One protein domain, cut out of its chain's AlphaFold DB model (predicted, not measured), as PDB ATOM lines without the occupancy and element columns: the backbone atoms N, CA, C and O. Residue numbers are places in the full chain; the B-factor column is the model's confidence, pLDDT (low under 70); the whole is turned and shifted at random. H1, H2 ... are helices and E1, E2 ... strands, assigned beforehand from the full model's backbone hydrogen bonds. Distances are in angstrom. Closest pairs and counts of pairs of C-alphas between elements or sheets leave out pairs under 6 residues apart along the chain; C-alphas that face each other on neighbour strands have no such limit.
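This is residues 2 to 100 of the 192 residues of an uncharacterized protein of Planctomycetaceae bacterium (UniProt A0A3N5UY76). One strongly twisted, curled five-stranded sheet is made of two long hairpins, E2 with E3 and E4 with E5, splayed apart and joined through the short strand E1 between them. H1 packs over the hairpin of E4 and E5, while H2 sits at the end of the sheet where E1 and E5 end and E2 begins; the tip of the other hairpin, residues 47 to 52, sticks out free. The printed part has 99 residues, with two named helices and five named strands in the order E1 H1 E2 E3 H2 E4 E5. The sheet runs E3 E2 E1 E5 E4 and is mixed, and the class is mixed, helices and strands. The whole is compact, with a radius of gyration of the C-alphas of 14.2 A and spans of 38 by 31 by 27 A.

After residues 2 to 10, which hold no named element, E1 takes residues 11 to 15, from C-alpha 11 at (8.394, -38.068, 21.982), over 13.6 A. H1, residues 26 to 32, is 10.0 A long. E2, residues 39 to 48, is the longest strand at 26.0 A, and E3, residues 51 to 58, measures 22.6 A. H2, residues 64 to 72, is 12.5 A long and begins at C-alpha 64 at (1.985, -22.150, 36.049). E4, residues 75 to 82, measures 21.5 A, and E5, residues 85 to 93, measures 23.6 A and ends at C-alpha 93 at (-3.577, -32.972, 25.697).

E1 is an inner strand, antiparallel to E2, with N 13 and O 41 2.9 A apart, and parallel to E5, with N 93 and O 14 2.8 A apart. E2 and E3 form an antiparallel hairpin, with N 44 and O 55 at 2.8 A. E4 and E5 form another, with N 78 and O 90 at 2.8 A. The edge strands E3 and E4 are apart. H1 is on the sheet at a height of 9.8 A, over E4 and only just over E5, on which 3 of its 7 C-alphas fall; it runs along the strands, at 5 degrees to E4 on the local plane. The closest C-alphas of H1 and E4 are those of Ala 26 and Arg 80, 5.8 A apart. H2 is on the sheet at a height of 7.1 A, but over none of the strands, only just, with 2 of its 9 C-alphas falling on E1. Its closest C-alpha pair with E5 is Leu 70 and Ala 93, 6.6 A. H1 and H2 are apart. In H1 and H2 every O i to N i+4 pair is within hydrogen-bond range.

The two C-alphas farthest apart, those of Glu 4 and Glu 23, are 42.6 A from each other. The printed part has no cut and no long link. The mean pLDDT of the printed part is 88.3, and residue 51 and residues 98 to 100 are under 70.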
ATOM      1  N   THR A   2      19.347 -37.176  30.396       84.44
ATOM      2  CA  THR A   2      18.904 -37.350  31.788       84.44
ATOM      3  C   THR A   2      19.854 -36.626  32.748       84.44
ATOM      4  O   THR A   2      20.884 -36.098  32.322       84.44
ATOM      5  N   ALA A   3      19.524 -36.589  34.042       85.06
ATOM      6  CA  ALA A   3      20.404 -35.999  35.056       85.06
ATOM      7  C   ALA A   3      21.746 -36.754  35.172       85.06
ATOM      8  O   ALA A   3      22.765 -36.163  35.513       85.06
ATOM      9  N   GLU A   4      21.752 -38.037  34.816       91.69
ATOM     10  CA  GLU A   4      22.904 -38.942  34.826       91.69
ATOM     11  C   GLU A   4      23.751 -38.851  33.541       91.69
ATOM     12  O   GLU A   4      24.730 -39.580  33.394       91.69
ATOM     13  N   GLY A   5      23.392 -37.971  32.599       90.88
ATOM     14  CA  GLY A   5      24.127 -37.777  31.345       90.88
ATOM     15  C   GLY A   5      23.762 -38.758  30.225       90.88
ATOM     16  O   GLY A   5      24.372 -38.718  29.157       90.88
ATOM     17  N   GLU A   6      22.752 -39.612  30.415       91.25
ATOM     18  CA  GLU A   6      22.295 -40.540  29.378       91.25
ATOM     19  C   GLU A   6      21.435 -39.816  28.329       91.25
ATOM     20  O   GLU A   6      20.619 -38.941  28.641       91.25
ATOM     21  N   THR A   7      21.593 -40.186  27.059       89.75
ATOM     22  CA  THR A   7      20.698 -39.730  25.989       89.75
ATOM     23  C   THR A   7      19.658 -40.802  25.719       89.75
ATOM     24  O   THR A   7      20.000 -41.940  25.419       89.75
ATOM     25  N   ILE A   8      18.388 -40.419  25.834       86.38
ATOM     26  CA  ILE A   8      17.235 -41.287  25.614       86.38
ATOM     27  C   ILE A   8      16.354 -40.700  24.515       86.38
ATOM     28  O   ILE A   8      16.173 -39.480  24.453       86.38
ATOM     29  N   ASP A   9      15.781 -41.573  23.690       88.25
ATOM     30  CA  ASP A   9      14.791 -41.177  22.693       88.25
ATOM     31  C   ASP A   9      13.477 -40.794  23.378       88.25
ATOM     32  O   ASP A   9      12.974 -41.500  24.262       88.25
ATOM     33  N   VAL A  10      12.920 -39.658  22.961       89.69
ATOM     34  CA  VAL A  10      11.694 -39.088  23.521       89.69
ATOM     35  C   VAL A  10      10.749 -38.641  22.413       89.69
ATOM     36  O   VAL A  10      11.168 -38.164  21.361       89.69
ATOM     37  N   GLY A  11       9.456 -38.776  22.677       91.00
ATOM     38  CA  GLY A  11       8.394 -38.068  21.982       91.00
ATOM     39  C   GLY A  11       8.018 -36.782  22.714       91.00
ATOM     40  O   GLY A  11       8.648 -36.377  23.694       91.00
ATOM     41  N   THR A  12       6.956 -36.134  22.246       93.31
ATOM     42  CA  THR A  12       6.482 -34.867  22.806       93.31
ATOM     43  C   THR A  12       4.975 -34.892  23.018       93.31
ATOM     44  O   THR A  12       4.252 -35.598  22.312       93.31
ATOM     45  N   ILE A  13       4.509 -34.123  24.001       94.06
ATOM     46  CA  ILE A  13       3.084 -33.857  24.212       94.06
ATOM     47  C   ILE A  13       2.775 -32.463  23.677       94.06
ATOM     48  O   ILE A  13       3.457 -31.494  24.024       94.06
ATOM     49  N   THR A  14       1.732 -32.386  22.855       95.38
ATOM     50  CA  THR A  14       1.199 -31.152  22.272       95.38
ATOM     51  C   THR A  14      -0.041 -30.682  23.036       95.38
ATOM     52  O   THR A  14      -0.888 -31.498  23.387       95.38
ATOM     53  N   MET A  15      -0.182 -29.377  23.282       95.69
ATOM     54  CA  MET A  15      -1.341 -28.779  23.959       95.69
ATOM     55  C   MET A  15      -1.649 -27.381  23.413       95.69
ATOM     56  O   MET A  15      -0.740 -26.605  23.121       95.69
ATOM     57  N   GLY A  16      -2.931 -27.015  23.358       93.81
ATOM     58  CA  GLY A  16      -3.379 -25.714  22.838       93.81
ATOM     59  C   GLY A  16      -3.618 -25.692  21.324       93.81
ATOM     60  O   GLY A  16      -3.716 -24.620  20.741       93.81
ATOM     61  N   THR A  17      -3.721 -26.863  20.692       93.25
ATOM     62  CA  THR A  17      -4.124 -27.034  19.288       93.25
ATOM     63  C   THR A  17      -5.066 -28.235  19.156       93.25
ATOM     64  O   THR A  17      -5.205 -29.029  20.090       93.25
ATOM     65  N   GLY A  18      -5.737 -28.352  18.012       91.62
ATOM     66  CA  GLY A  18      -6.618 -29.474  17.689       91.62
ATOM     67  C   GLY A  18      -5.881 -30.658  17.058       91.62
ATOM     68  O   GLY A  18      -4.734 -30.543  16.619       91.62
ATOM     69  N   HIS A  19      -6.581 -31.792  16.970       93.56
ATOM     70  CA  HIS A  19      -6.140 -32.924  16.152       93.56
ATOM     71  C   HIS A  19      -6.013 -32.517  14.682       93.56
ATOM     72  O   HIS A  19      -6.816 -31.739  14.165       93.56
ATOM     73  N   ALA A  20      -5.026 -33.090  14.004       93.81
ATOM     74  CA  ALA A  20      -4.965 -33.117  12.554       93.81
ATOM     75  C   ALA A  20      -6.214 -33.816  12.003       93.81
ATOM     76  O   ALA A  20      -6.677 -34.813  12.566       93.81
ATOM     77  N   ALA A  21      -6.742 -33.321  10.885       92.62
ATOM     78  CA  ALA A  21      -7.985 -33.839  10.323       92.62
ATOM     79  C   ALA A  21      -7.896 -35.348  10.018       92.62
ATOM     80  O   ALA A  21      -6.826 -35.878   9.689       92.62
ATOM     81  N   ALA A  22      -9.011 -36.063  10.163       87.50
ATOM     82  CA  ALA A  22      -9.039 -37.525  10.081       87.50
ATOM     83  C   ALA A  22      -8.640 -38.038   8.686       87.50
ATOM     84  O   ALA A  22      -7.977 -39.066   8.566       87.50
ATOM     85  N   GLU A  23      -8.966 -37.282   7.639       91.69
ATOM     86  CA  GLU A  23      -8.655 -37.588   6.244       91.69
ATOM     87  C   GLU A  23      -7.187 -37.329   5.862       91.69
ATOM     88  O   GLU A  23      -6.752 -37.678   4.763       91.69
ATOM     89  N   TRP A  24      -6.389 -36.720   6.746       91.62
ATOM     90  CA  TRP A  24      -4.979 -36.456   6.461       91.62
ATOM     91  C   TRP A  24      -4.118 -37.717   6.586       91.62
ATOM     92  O   TRP A  24      -4.234 -38.517   7.514       91.62
ATOM     93  N   GLY A  25      -3.169 -37.866   5.660       88.19
ATOM     94  CA  GLY A  25      -2.095 -38.849   5.785       88.19
ATOM     95  C   GLY A  25      -1.087 -38.470   6.877       88.19
ATOM     96  O   GLY A  25      -1.066 -37.338   7.370       88.19
ATOM     97  N   ALA A  26      -0.202 -39.406   7.225       88.69
ATOM     98  CA  ALA A  26       0.773 -39.223   8.303       88.69
ATOM     99  C   ALA A  26       1.682 -38.002   8.105       88.69
ATOM    100  O   ALA A  26       1.837 -37.215   9.031       88.69
ATOM    101  N   THR A  27       2.220 -37.787   6.900       91.00
ATOM    102  CA  THR A  27       3.131 -36.662   6.619       91.00
ATOM    103  C   THR A  27       2.480 -35.307   6.884       91.00
ATOM    104  O   THR A  27       3.060 -34.464   7.560       91.00
ATOM    105  N   ARG A  28       1.252 -35.099   6.390       93.25
ATOM    106  CA  ARG A  28       0.520 -33.842   6.601       93.25
ATOM    107  C   ARG A  28       0.122 -33.660   8.066       93.25
ATOM    108  O   ARG A  28       0.148 -32.545   8.568       93.25
ATOM    109  N   SER A  29      -0.223 -34.754   8.741       92.12
ATOM    110  CA  SER A  29      -0.574 -34.734  10.164       92.12
ATOM    111  C   SER A  29       0.626 -34.367  11.035       92.12
ATOM    112  O   SER A  29       0.495 -33.530  11.916       92.12
ATOM    113  N   LEU A  30       1.809 -34.921  10.747       90.12
ATOM    114  CA  LEU A  30       3.055 -34.549  11.420       90.12
ATOM    115  C   LEU A  30       3.375 -33.064  11.222       90.12
ATOM    116  O   LEU A  30       3.570 -32.368  12.209       90.12
ATOM    117  N   ALA A  31       3.300 -32.565   9.982       91.19
ATOM    118  CA  ALA A  31       3.553 -31.155   9.675       91.19
ATOM    119  C   ALA A  31       2.638 -30.187  10.450       91.19
ATOM    120  O   ALA A  31       3.049 -29.088  10.808       91.19
ATOM    121  N   HIS A  32       1.399 -30.590  10.744       92.12
ATOM    122  CA  HIS A  32       0.481 -29.810  11.581       92.12
ATOM    123  C   HIS A  32       0.915 -29.728  13.050       92.12
ATOM    124  O   HIS A  32       0.634 -28.736  13.718       92.12
ATOM    125  N   TYR A  33       1.635 -30.730  13.551       92.12
ATOM    126  CA  TYR A  33       2.144 -30.770  14.925       92.12
ATOM    127  C   TYR A  33       3.584 -30.258  15.081       92.12
ATOM    128  O   TYR A  33       4.116 -30.294  16.195       92.12
ATOM    129  N   ASP A  34       4.214 -29.797  13.998       89.44
ATOM    130  CA  ASP A  34       5.605 -29.325  14.001       89.44
ATOM    131  C   ASP A  34       5.771 -27.929  14.635       89.44
ATOM    132  O   ASP A  34       6.898 -27.476  14.840       89.44
ATOM    133  N   ASP A  35       4.674 -27.257  15.013       89.62
ATOM    134  CA  ASP A  35       4.732 -26.024  15.804       89.62
ATOM    135  C   ASP A  35       5.214 -26.307  17.238       89.62
ATOM    136  O   ASP A  35       4.473 -26.789  18.107       89.62
ATOM    137  N   THR A  36       6.471 -25.949  17.498       87.56
ATOM    138  CA  THR A  36       7.122 -26.093  18.803       87.56
ATOM    139  C   THR A  36       6.470 -25.244  19.893       87.56
ATOM    140  O   THR A  36       6.577 -25.608  21.064       87.56
ATOM    141  N   GLY A  37       5.721 -24.188  19.551       90.12
ATOM    142  CA  GLY A  37       4.960 -23.380  20.511       90.12
ATOM    143  C   GLY A  37       3.840 -24.154  21.216       90.12
ATOM    144  O   GLY A  37       3.387 -23.764  22.294       90.12
ATOM    145  N   THR A  38       3.425 -25.289  20.652       93.06
ATOM    146  CA  THR A  38       2.410 -26.171  21.245       93.06
ATOM    147  C   THR A  38       3.004 -27.286  22.110       93.06
ATOM    148  O   THR A  38       2.260 -28.038  22.743       93.06
ATOM    149  N   GLN A  39       4.332 -27.417  22.161       94.94
ATOM    150  CA  GLN A  39       5.023 -28.436  22.948       94.94
ATOM    151  C   GLN A  39       4.960 -28.105  24.443       94.94
ATOM    152  O   GLN A  39       5.291 -26.998  24.859       94.94
ATOM    153  N   VAL A  40       4.584 -29.084  25.272       96.38
ATOM    154  CA  VAL A  40       4.505 -28.895  26.734       96.38
ATOM    155  C   VAL A  40       5.283 -29.921  27.549       96.38
ATOM    156  O   VAL A  40       5.649 -29.655  28.692       96.38
ATOM    157  N   ALA A  41       5.591 -31.078  26.972       95.62
ATOM    158  CA  ALA A  41       6.423 -32.076  27.628       95.62
ATOM    159  C   ALA A  41       7.231 -32.884  26.617       95.62
ATOM    160  O   ALA A  41       6.813 -33.065  25.470       95.62
ATOM    161  N   VAL A  42       8.359 -33.406  27.085       93.81
ATOM    162  CA  VAL A  42       9.156 -34.444  26.432       93.81
ATOM    163  C   VAL A  42       8.982 -35.731  27.221       93.81
ATOM    164  O   VAL A  42       9.168 -35.744  28.438       93.81
ATOM    165  N   VAL A  43       8.567 -36.803  26.555       92.31
ATOM    166  CA  VAL A  43       8.140 -38.034  27.226       92.31
ATOM    167  C   VAL A  43       8.639 -39.272  26.514       92.31
ATOM    168  O   VAL A  43       8.783 -39.298  25.296       92.31
ATOM    169  N   ARG A  44       8.839 -40.336  27.277       88.81
ATOM    170  CA  ARG A  44       9.009 -41.686  26.769       88.81
ATOM    171  C   ARG A  44       7.736 -42.466  27.059       88.81
ATOM    172  O   ARG A  44       7.231 -42.429  28.178       88.81
ATOM    173  N   ALA A  45       7.229 -43.145  26.040       83.25
ATOM    174  CA  ALA A  45       6.198 -44.153  26.204       83.25
ATOM    175  C   ALA A  45       6.855 -45.534  26.288       83.25
ATOM    176  O   ALA A  45       7.881 -45.785  25.647       83.25
ATOM    177  N   GLY A  46       6.258 -46.426  27.060       80.62
ATOM    178  CA  GLY A  46       6.671 -47.816  27.141       80.62
ATOM    179  C   GLY A  46       5.539 -48.688  27.643       80.62
ATOM    180  O   GLY A  46       4.422 -48.223  27.853       80.62
ATOM    181  N   GLU A  47       5.841 -49.964  27.822       78.19
ATOM    182  CA  GLU A  47       4.916 -50.944  28.371       78.19
ATOM    183  C   GLU A  47       5.624 -51.707  29.485       78.19
ATOM    184  O   GLU A  47       6.819 -52.001  29.392       78.19
ATOM    185  N   ASP A  48       4.901 -51.995  30.558       80.44
ATOM    186  CA  ASP A  48       5.333 -52.918  31.600       80.44
ATOM    187  C   ASP A  48       4.178 -53.860  31.986       80.44
ATOM    188  O   ASP A  48       3.140 -53.916  31.323       80.44
ATOM    189  N   LYS A  49       4.344 -54.626  33.069       75.38
ATOM    190  CA  LYS A  49       3.331 -55.585  33.544       75.38
ATOM    191  C   LYS A  49       1.981 -54.955  33.929       75.38
ATOM    192  O   LYS A  49       1.016 -55.692  34.119       75.38
ATOM    193  N   PHE A  50       1.918 -53.636  34.097       75.94
ATOM    194  CA  PHE A  50       0.710 -52.877  34.414       75.94
ATOM    195  C   PHE A  50       0.091 -52.203  33.179       75.94
ATOM    196  O   PHE A  50      -1.009 -51.660  33.278       75.94
ATOM    197  N   GLY A  51       0.752 -52.278  32.021       69.31
ATOM    198  CA  GLY A  51       0.272 -51.751  30.748       69.31
ATOM    199  C   GLY A  51       1.148 -50.631  30.192       69.31
ATOM    200  O   GLY A  51       2.331 -50.518  30.510       69.31
ATOM    201  N   VAL A  52       0.554 -49.816  29.319       76.75
ATOM    202  CA  VAL A  52       1.228 -48.673  28.693       76.75
ATOM    203  C   VAL A  52       1.455 -47.579  29.732       76.75
ATOM    204  O   VAL A  52       0.523 -47.170  30.426       76.75
ATOM    205  N   TRP A  53       2.671 -47.050  29.787       80.31
ATOM    206  CA  TRP A  53       3.027 -45.892  30.598       80.31
ATOM    207  C   TRP A  53       3.636 -44.792  29.733       80.31
ATOM    208  O   TRP A  53       4.210 -45.041  28.672       80.31
ATOM    209  N   ILE A  54       3.514 -43.553  30.205       83.81
ATOM    210  CA  ILE A  54       4.159 -42.375  29.625       83.81
ATOM    211  C   ILE A  54       4.812 -41.609  30.773       83.81
ATOM    212  O   ILE A  54       4.136 -41.243  31.733       83.81
ATOM    213  N   ALA A  55       6.120 -41.375  30.681       87.38
ATOM    214  CA  ALA A  55       6.887 -40.667  31.702       87.38
ATOM    215  C   ALA A  55       7.860 -39.677  31.061       87.38
ATOM    216  O   ALA A  55       8.424 -39.943  30.001       87.38
ATOM    217  N   GLY A  56       8.069 -38.527  31.696       90.69
ATOM    218  CA  GLY A  56       8.953 -37.504  31.156       90.69
ATOM    219  C   GLY A  56       8.949 -36.211  31.951       90.69
ATOM    220  O   GLY A  56       8.602 -36.198  33.131       90.69
ATOM    221  N   ALA A  57       9.345 -35.129  31.290       92.44
ATOM    222  CA  ALA A  57       9.517 -33.818  31.898       92.44
ATOM    223  C   ALA A  57       8.792 -32.733  31.101       92.44
ATOM    224  O   ALA A  57       8.639 -32.825  29.882       92.44
ATOM    225  N   LEU A  58       8.368 -31.687  31.806       95.12
ATOM    226  CA  LEU A  58       7.855 -30.471  31.186       95.12
ATOM    227  C   LEU A  58       8.973 -29.753  30.431       95.12
ATOM    228  O   LEU A  58      10.134 -29.791  30.849       95.12
ATOM    229  N   VAL A  59       8.621 -29.069  29.345       93.31
ATOM    230  CA  VAL A  59       9.581 -28.175  28.688       93.31
ATOM    231  C   VAL A  59       9.869 -26.957  29.581       93.31
ATOM    232  O   VAL A  59       8.970 -26.493  30.291       93.31
ATOM    233  N   PRO A  60      11.106 -26.426  29.584       90.88
ATOM    234  CA  PRO A  60      11.436 -25.241  30.369       90.88
ATOM    235  C   PRO A  60      10.594 -24.021  29.973       90.88
ATOM    236  O   PRO A  60      10.282 -23.831  28.801       90.88
ATOM    237  N   GLY A  61      10.280 -23.161  30.945       90.94
ATOM    238  CA  GLY A  61       9.641 -21.865  30.687       90.94
ATOM    239  C   GLY A  61       8.117 -21.883  30.533       90.94
ATOM    240  O   GLY A  61       7.540 -20.841  30.230       90.94
ATOM    241  N   LEU A  62       7.445 -23.018  30.765       94.25
ATOM    242  CA  LEU A  62       5.983 -23.036  30.868       94.25
ATOM    243  C   LEU A  62       5.503 -22.211  32.065       94.25
ATOM    244  O   LEU A  62       6.051 -22.321  33.161       94.25
ATOM    245  N   SER A  63       4.439 -21.430  31.861       95.88
ATOM    246  CA  SER A  63       3.746 -20.742  32.950       95.88
ATOM    247  C   SER A  63       2.992 -21.729  33.842       95.88
ATOM    248  O   SER A  63       2.546 -22.786  33.382       95.88
ATOM    249  N   ASP A  64       2.768 -21.350  35.100       96.19
ATOM    250  CA  ASP A  64       1.985 -22.150  36.049       96.19
ATOM    251  C   ASP A  64       0.573 -22.456  35.528       96.19
ATOM    252  O   ASP A  64       0.054 -23.553  35.732       96.19
ATOM    253  N   GLU A  65      -0.025 -21.522  34.786       96.25
ATOM    254  CA  GLU A  65      -1.329 -21.695  34.139       96.25
ATOM    255  C   GLU A  65      -1.303 -22.813  33.089       96.25
ATOM    256  O   GLU A  65      -2.183 -23.674  33.088       96.25
ATOM    257  N   ARG A  66      -0.269 -22.863  32.237       94.88
ATOM    258  CA  ARG A  66      -0.106 -23.929  31.232       94.88
ATOM    259  C   ARG A  66       0.187 -25.274  31.887       94.88
ATOM    260  O   ARG A  66      -0.316 -26.301  31.436       94.88
ATOM    261  N   VAL A  67       0.947 -25.286  32.981       96.19
ATOM    262  CA  VAL A  67       1.167 -26.510  33.767       96.19
ATOM    263  C   VAL A  67      -0.143 -27.001  34.385       96.19
ATOM    264  O   VAL A  67      -0.436 -28.200  34.340       96.19
ATOM    265  N   ALA A  68      -0.947 -26.095  34.941       94.81
ATOM    266  CA  ALA A  68      -2.255 -26.427  35.487       94.81
ATOM    267  C   ALA A  68      -3.204 -26.947  34.398       94.81
ATOM    268  O   ALA A  68      -3.875 -27.950  34.631       94.81
ATOM    269  N   GLU A  69      -3.216 -26.323  33.215       94.94
ATOM    270  CA  GLU A  69      -3.964 -26.766  32.033       94.94
ATOM    271  C   GLU A  69      -3.574 -28.188  31.616       94.94
ATOM    272  O   GLU A  69      -4.454 -29.034  31.461       94.94
ATOM    273  N   LEU A  70      -2.279 -28.495  31.527       93.69
ATOM    274  CA  LEU A  70      -1.816 -29.839  31.178       93.69
ATOM    275  C   LEU A  70      -2.239 -30.879  32.223       93.69
ATOM    276  O   LEU A  70      -2.738 -31.940  31.863       93.69
ATOM    277  N   ARG A  71      -2.098 -30.577  33.521       91.12
ATOM    278  CA  ARG A  71      -2.433 -31.520  34.609       91.12
ATOM    279  C   ARG A  71      -3.898 -31.956  34.624       91.12
ATOM    280  O   ARG A  71      -4.197 -33.044  35.106       91.12
ATOM    281  N   ARG A  72      -4.803 -31.104  34.144       90.44
ATOM    282  CA  ARG A  72      -6.249 -31.380  34.070       90.44
ATOM    283  C   ARG A  72      -6.709 -31.855  32.692       90.44
ATOM    284  O   ARG A  72      -7.882 -32.187  32.548       90.44
ATOM    285  N   SER A  73      -5.813 -31.881  31.708       89.88
ATOM    286  CA  SER A  73      -6.128 -32.273  30.338       89.88
ATOM    287  C   SER A  73      -5.770 -33.742  30.112       89.88
ATOM    288  O   SER A  73      -4.598 -34.108  30.222       89.88
ATOM    289  N   PRO A  74      -6.742 -34.612  29.800       87.50
ATOM    290  CA  PRO A  74      -6.440 -35.982  29.420       87.50
ATOM    291  C   PRO A  74      -5.660 -36.071  28.101       87.50
ATOM    292  O   PRO A  74      -5.677 -35.160  27.273       87.50
ATOM    293  N   LEU A  75      -4.978 -37.200  27.897       87.75
ATOM    294  CA  LEU A  75      -4.199 -37.457  26.686       87.75
ATOM    295  C   LEU A  75      -5.031 -38.175  25.616       87.75
ATOM    296  O   LEU A  75      -5.809 -39.081  25.911       87.75
ATOM    297  N   SER A  76      -4.804 -37.811  24.356       88.12
ATOM    298  CA  SER A  76      -5.346 -38.467  23.168       88.12
ATOM    299  C   SER A  76      -4.231 -38.734  22.166       88.12
ATOM    300  O   SER A  76      -3.489 -37.827  21.799       88.12
ATOM    301  N   GLY A  77      -4.128 -39.974  21.695       88.56
ATOM    302  CA  GLY A  77      -3.206 -40.333  20.617       88.56
ATOM    303  C   GLY A  77      -3.786 -40.019  19.239       88.56
ATOM    304  O   GLY A  77      -4.989 -40.175  19.033       88.56
ATOM    305  N   ASP A  78      -2.927 -39.611  18.309       89.31
ATOM    306  CA  ASP A  78      -3.189 -39.581  16.870       89.31
ATOM    307  C   ASP A  78      -2.514 -40.806  16.232       89.31
ATOM    308  O   ASP A  78      -1.286 -40.954  16.276       89.31
ATOM    309  N   TRP A  79      -3.332 -41.702  15.682       89.69
ATOM    310  CA  TRP A  79      -2.909 -42.973  15.104       89.69
ATOM    311  C   TRP A  79      -3.133 -42.944  13.599       89.69
ATOM    312  O   TRP A  79      -4.254 -42.735  13.135       89.69
ATOM    313  N   ARG A  80      -2.080 -43.209  12.822       88.50
ATOM    314  CA  ARG A  80      -2.160 -43.234  11.356       88.50
ATOM    315  C   ARG A  80      -1.749 -44.590  10.819       88.50
ATOM    316  O   ARG A  80      -0.864 -45.248  11.359       88.50
ATOM    317  N   ARG A  81      -2.382 -44.997   9.717       84.44
ATOM    318  CA  ARG A  81      -1.991 -46.213   9.002       84.44
ATOM    319  C   ARG A  81      -0.648 -45.995   8.312       84.44
ATOM    320  O   ARG A  81      -0.558 -45.235   7.351       84.44
ATOM    321  N   LEU A  82       0.380 -46.689   8.783       78.88
ATOM    322  CA  LEU A  82       1.711 -46.736   8.193       78.88
ATOM    323  C   LEU A  82       2.079 -48.196   7.941       78.88
ATOM    324  O   LEU A  82       2.035 -49.026   8.843       78.88
ATOM    325  N   ARG A  83       2.431 -48.525   6.691       86.31
ATOM    326  CA  ARG A  83       2.856 -49.883   6.288       86.31
ATOM    327  C   ARG A  83       1.875 -50.991   6.717       86.31
ATOM    328  O   ARG A  83       2.291 -52.075   7.101       86.31
ATOM    329  N   GLY A  84       0.574 -50.704   6.656       85.56
ATOM    330  CA  GLY A  84      -0.497 -51.644   7.009       85.56
ATOM    331  C   GLY A  84      -0.924 -51.631   8.480       85.56
ATOM    332  O   GLY A  84      -2.023 -52.093   8.776       85.56
ATOM    333  N   ASN A  85      -0.142 -51.023   9.374       79.00
ATOM    334  CA  ASN A  85      -0.412 -50.992  10.814       79.00
ATOM    335  C   ASN A  85      -0.847 -49.600  11.277       79.00
ATOM    336  O   ASN A  85      -0.515 -48.601  10.642       79.00
ATOM    337  N   LEU A  86      -1.582 -49.523  12.389       79.50
ATOM    338  CA  LEU A  86      -1.805 -48.256  13.084       79.50
ATOM    339  C   LEU A  86      -0.571 -47.924  13.920       79.50
ATOM    340  O   LEU A  86      -0.251 -48.635  14.868       79.50
ATOM    341  N   GLU A  87       0.088 -46.825  13.578       82.44
ATOM    342  CA  GLU A  87       1.230 -46.297  14.313       82.44
ATOM    343  C   GLU A  87       0.830 -44.996  15.011       82.44
ATOM    344  O   GLU A  87       0.180 -44.129  14.417       82.44
ATOM    345  N   LEU A  88       1.220 -44.858  16.278       85.56
ATOM    346  CA  LEU A  88       1.047 -43.625  17.040       85.56
ATOM    347  C   LEU A  88       2.037 -42.582  16.517       85.56
ATOM    348  O   LEU A  88       3.246 -42.759  16.659       85.56
ATOM    349  N   ILE A  89       1.535 -41.491  15.942       87.81
ATOM    350  CA  ILE A  89       2.386 -40.427  15.390       87.81
ATOM    351  C   ILE A  89       2.469 -39.196  16.298       87.81
ATOM    352  O   ILE A  89       3.439 -38.443  16.215       87.81
ATOM    353  N   ARG A  90       1.477 -38.974  17.174       90.44
ATOM    354  CA  ARG A  90       1.471 -37.855  18.129       90.44
ATOM    355  C   ARG A  90       0.576 -38.121  19.334       90.44
ATOM    356  O   ARG A  90      -0.370 -38.896  19.247       90.44
ATOM    357  N   VAL A  91       0.849 -37.436  20.444       91.12
ATOM    358  CA  VAL A  91      -0.025 -37.375  21.624       91.12
ATOM    359  C   VAL A  91      -0.385 -35.921  21.917       91.12
ATOM    360  O   VAL A  91       0.487 -35.049  21.964       91.12
ATOM    361  N   LEU A  92      -1.674 -35.671  22.121       93.25
ATOM    362  CA  LEU A  92      -2.233 -34.362  22.428       93.25
ATOM    363  C   LEU A  92      -2.889 -34.371  23.807       93.25
ATOM    364  O   LEU A  92      -3.568 -35.333  24.162       93.25
ATOM    365  N   ALA A  93      -2.742 -33.279  24.548       93.62
ATOM    366  CA  ALA A  93      -3.577 -32.972  25.697       93.62
ATOM    367  C   ALA A  93      -4.858 -32.276  25.209       93.62
ATOM    368  O   ALA A  93      -4.796 -31.234  24.551       93.62
ATOM    369  N   VAL A  94      -6.015 -32.876  25.488       90.50
ATOM    370  CA  VAL A  94      -7.335 -32.454  24.985       90.50
ATOM    371  C   VAL A  94      -8.373 -32.525  26.102       90.50
ATOM    372  O   VAL A  94      -8.128 -33.169  27.107       90.50
ATOM    373  N   ASN A  95      -9.556 -31.929  25.930       86.12
ATOM    374  CA  ASN A  95     -10.660 -32.089  26.896       86.12
ATOM    375  C   ASN A  95     -11.517 -33.343  26.636       86.12
ATOM    376  O   ASN A  95     -12.101 -33.888  27.569       86.12
ATOM    377  N   SER A  96     -11.566 -33.808  25.383       81.31
ATOM    378  CA  SER A  96     -12.369 -34.956  24.943       81.31
ATOM    379  C   SER A  96     -11.449 -36.034  24.361       81.31
ATOM    380  O   SER A  96     -11.162 -36.007  23.162       81.31
ATOM    381  N   PRO A  97     -10.903 -36.942  25.190       78.56
ATOM    382  CA  PRO A  97      -9.958 -37.950  24.732       78.56
ATOM    383  C   PRO A  97     -10.678 -39.089  23.999       78.56
ATOM    384  O   PRO A  97     -11.769 -39.499  24.388       78.56
ATOM    385  N   GLY A  98     -10.032 -39.658  22.977       63.72
ATOM    386  CA  GLY A  98     -10.542 -40.859  22.298       63.72
ATOM    387  C   GLY A  98     -10.487 -42.132  23.158       63.72
ATOM    388  O   GLY A  98     -11.177 -43.106  22.864       63.72
ATOM    389  N   PHE A  99      -9.690 -42.125  24.232       61.59
ATOM    390  CA  PHE A  99      -9.603 -43.208  25.212       61.59
ATOM    391  C   PHE A  99     -10.344 -42.837  26.495       61.59
ATOM    392  O   PHE A  99     -10.068 -41.802  27.103       61.59
ATOM    393  N   ALA A 100     -11.258 -43.706  26.930       58.78
ATOM    394  CA  ALA A 100     -11.967 -43.524  28.189       58.78
ATOM    395  C   ALA A 100     -10.994 -43.578  29.376       58.78
ATOM    396  O   ALA A 100     -10.206 -44.516  29.511       58.78
TER     397      ALA A 100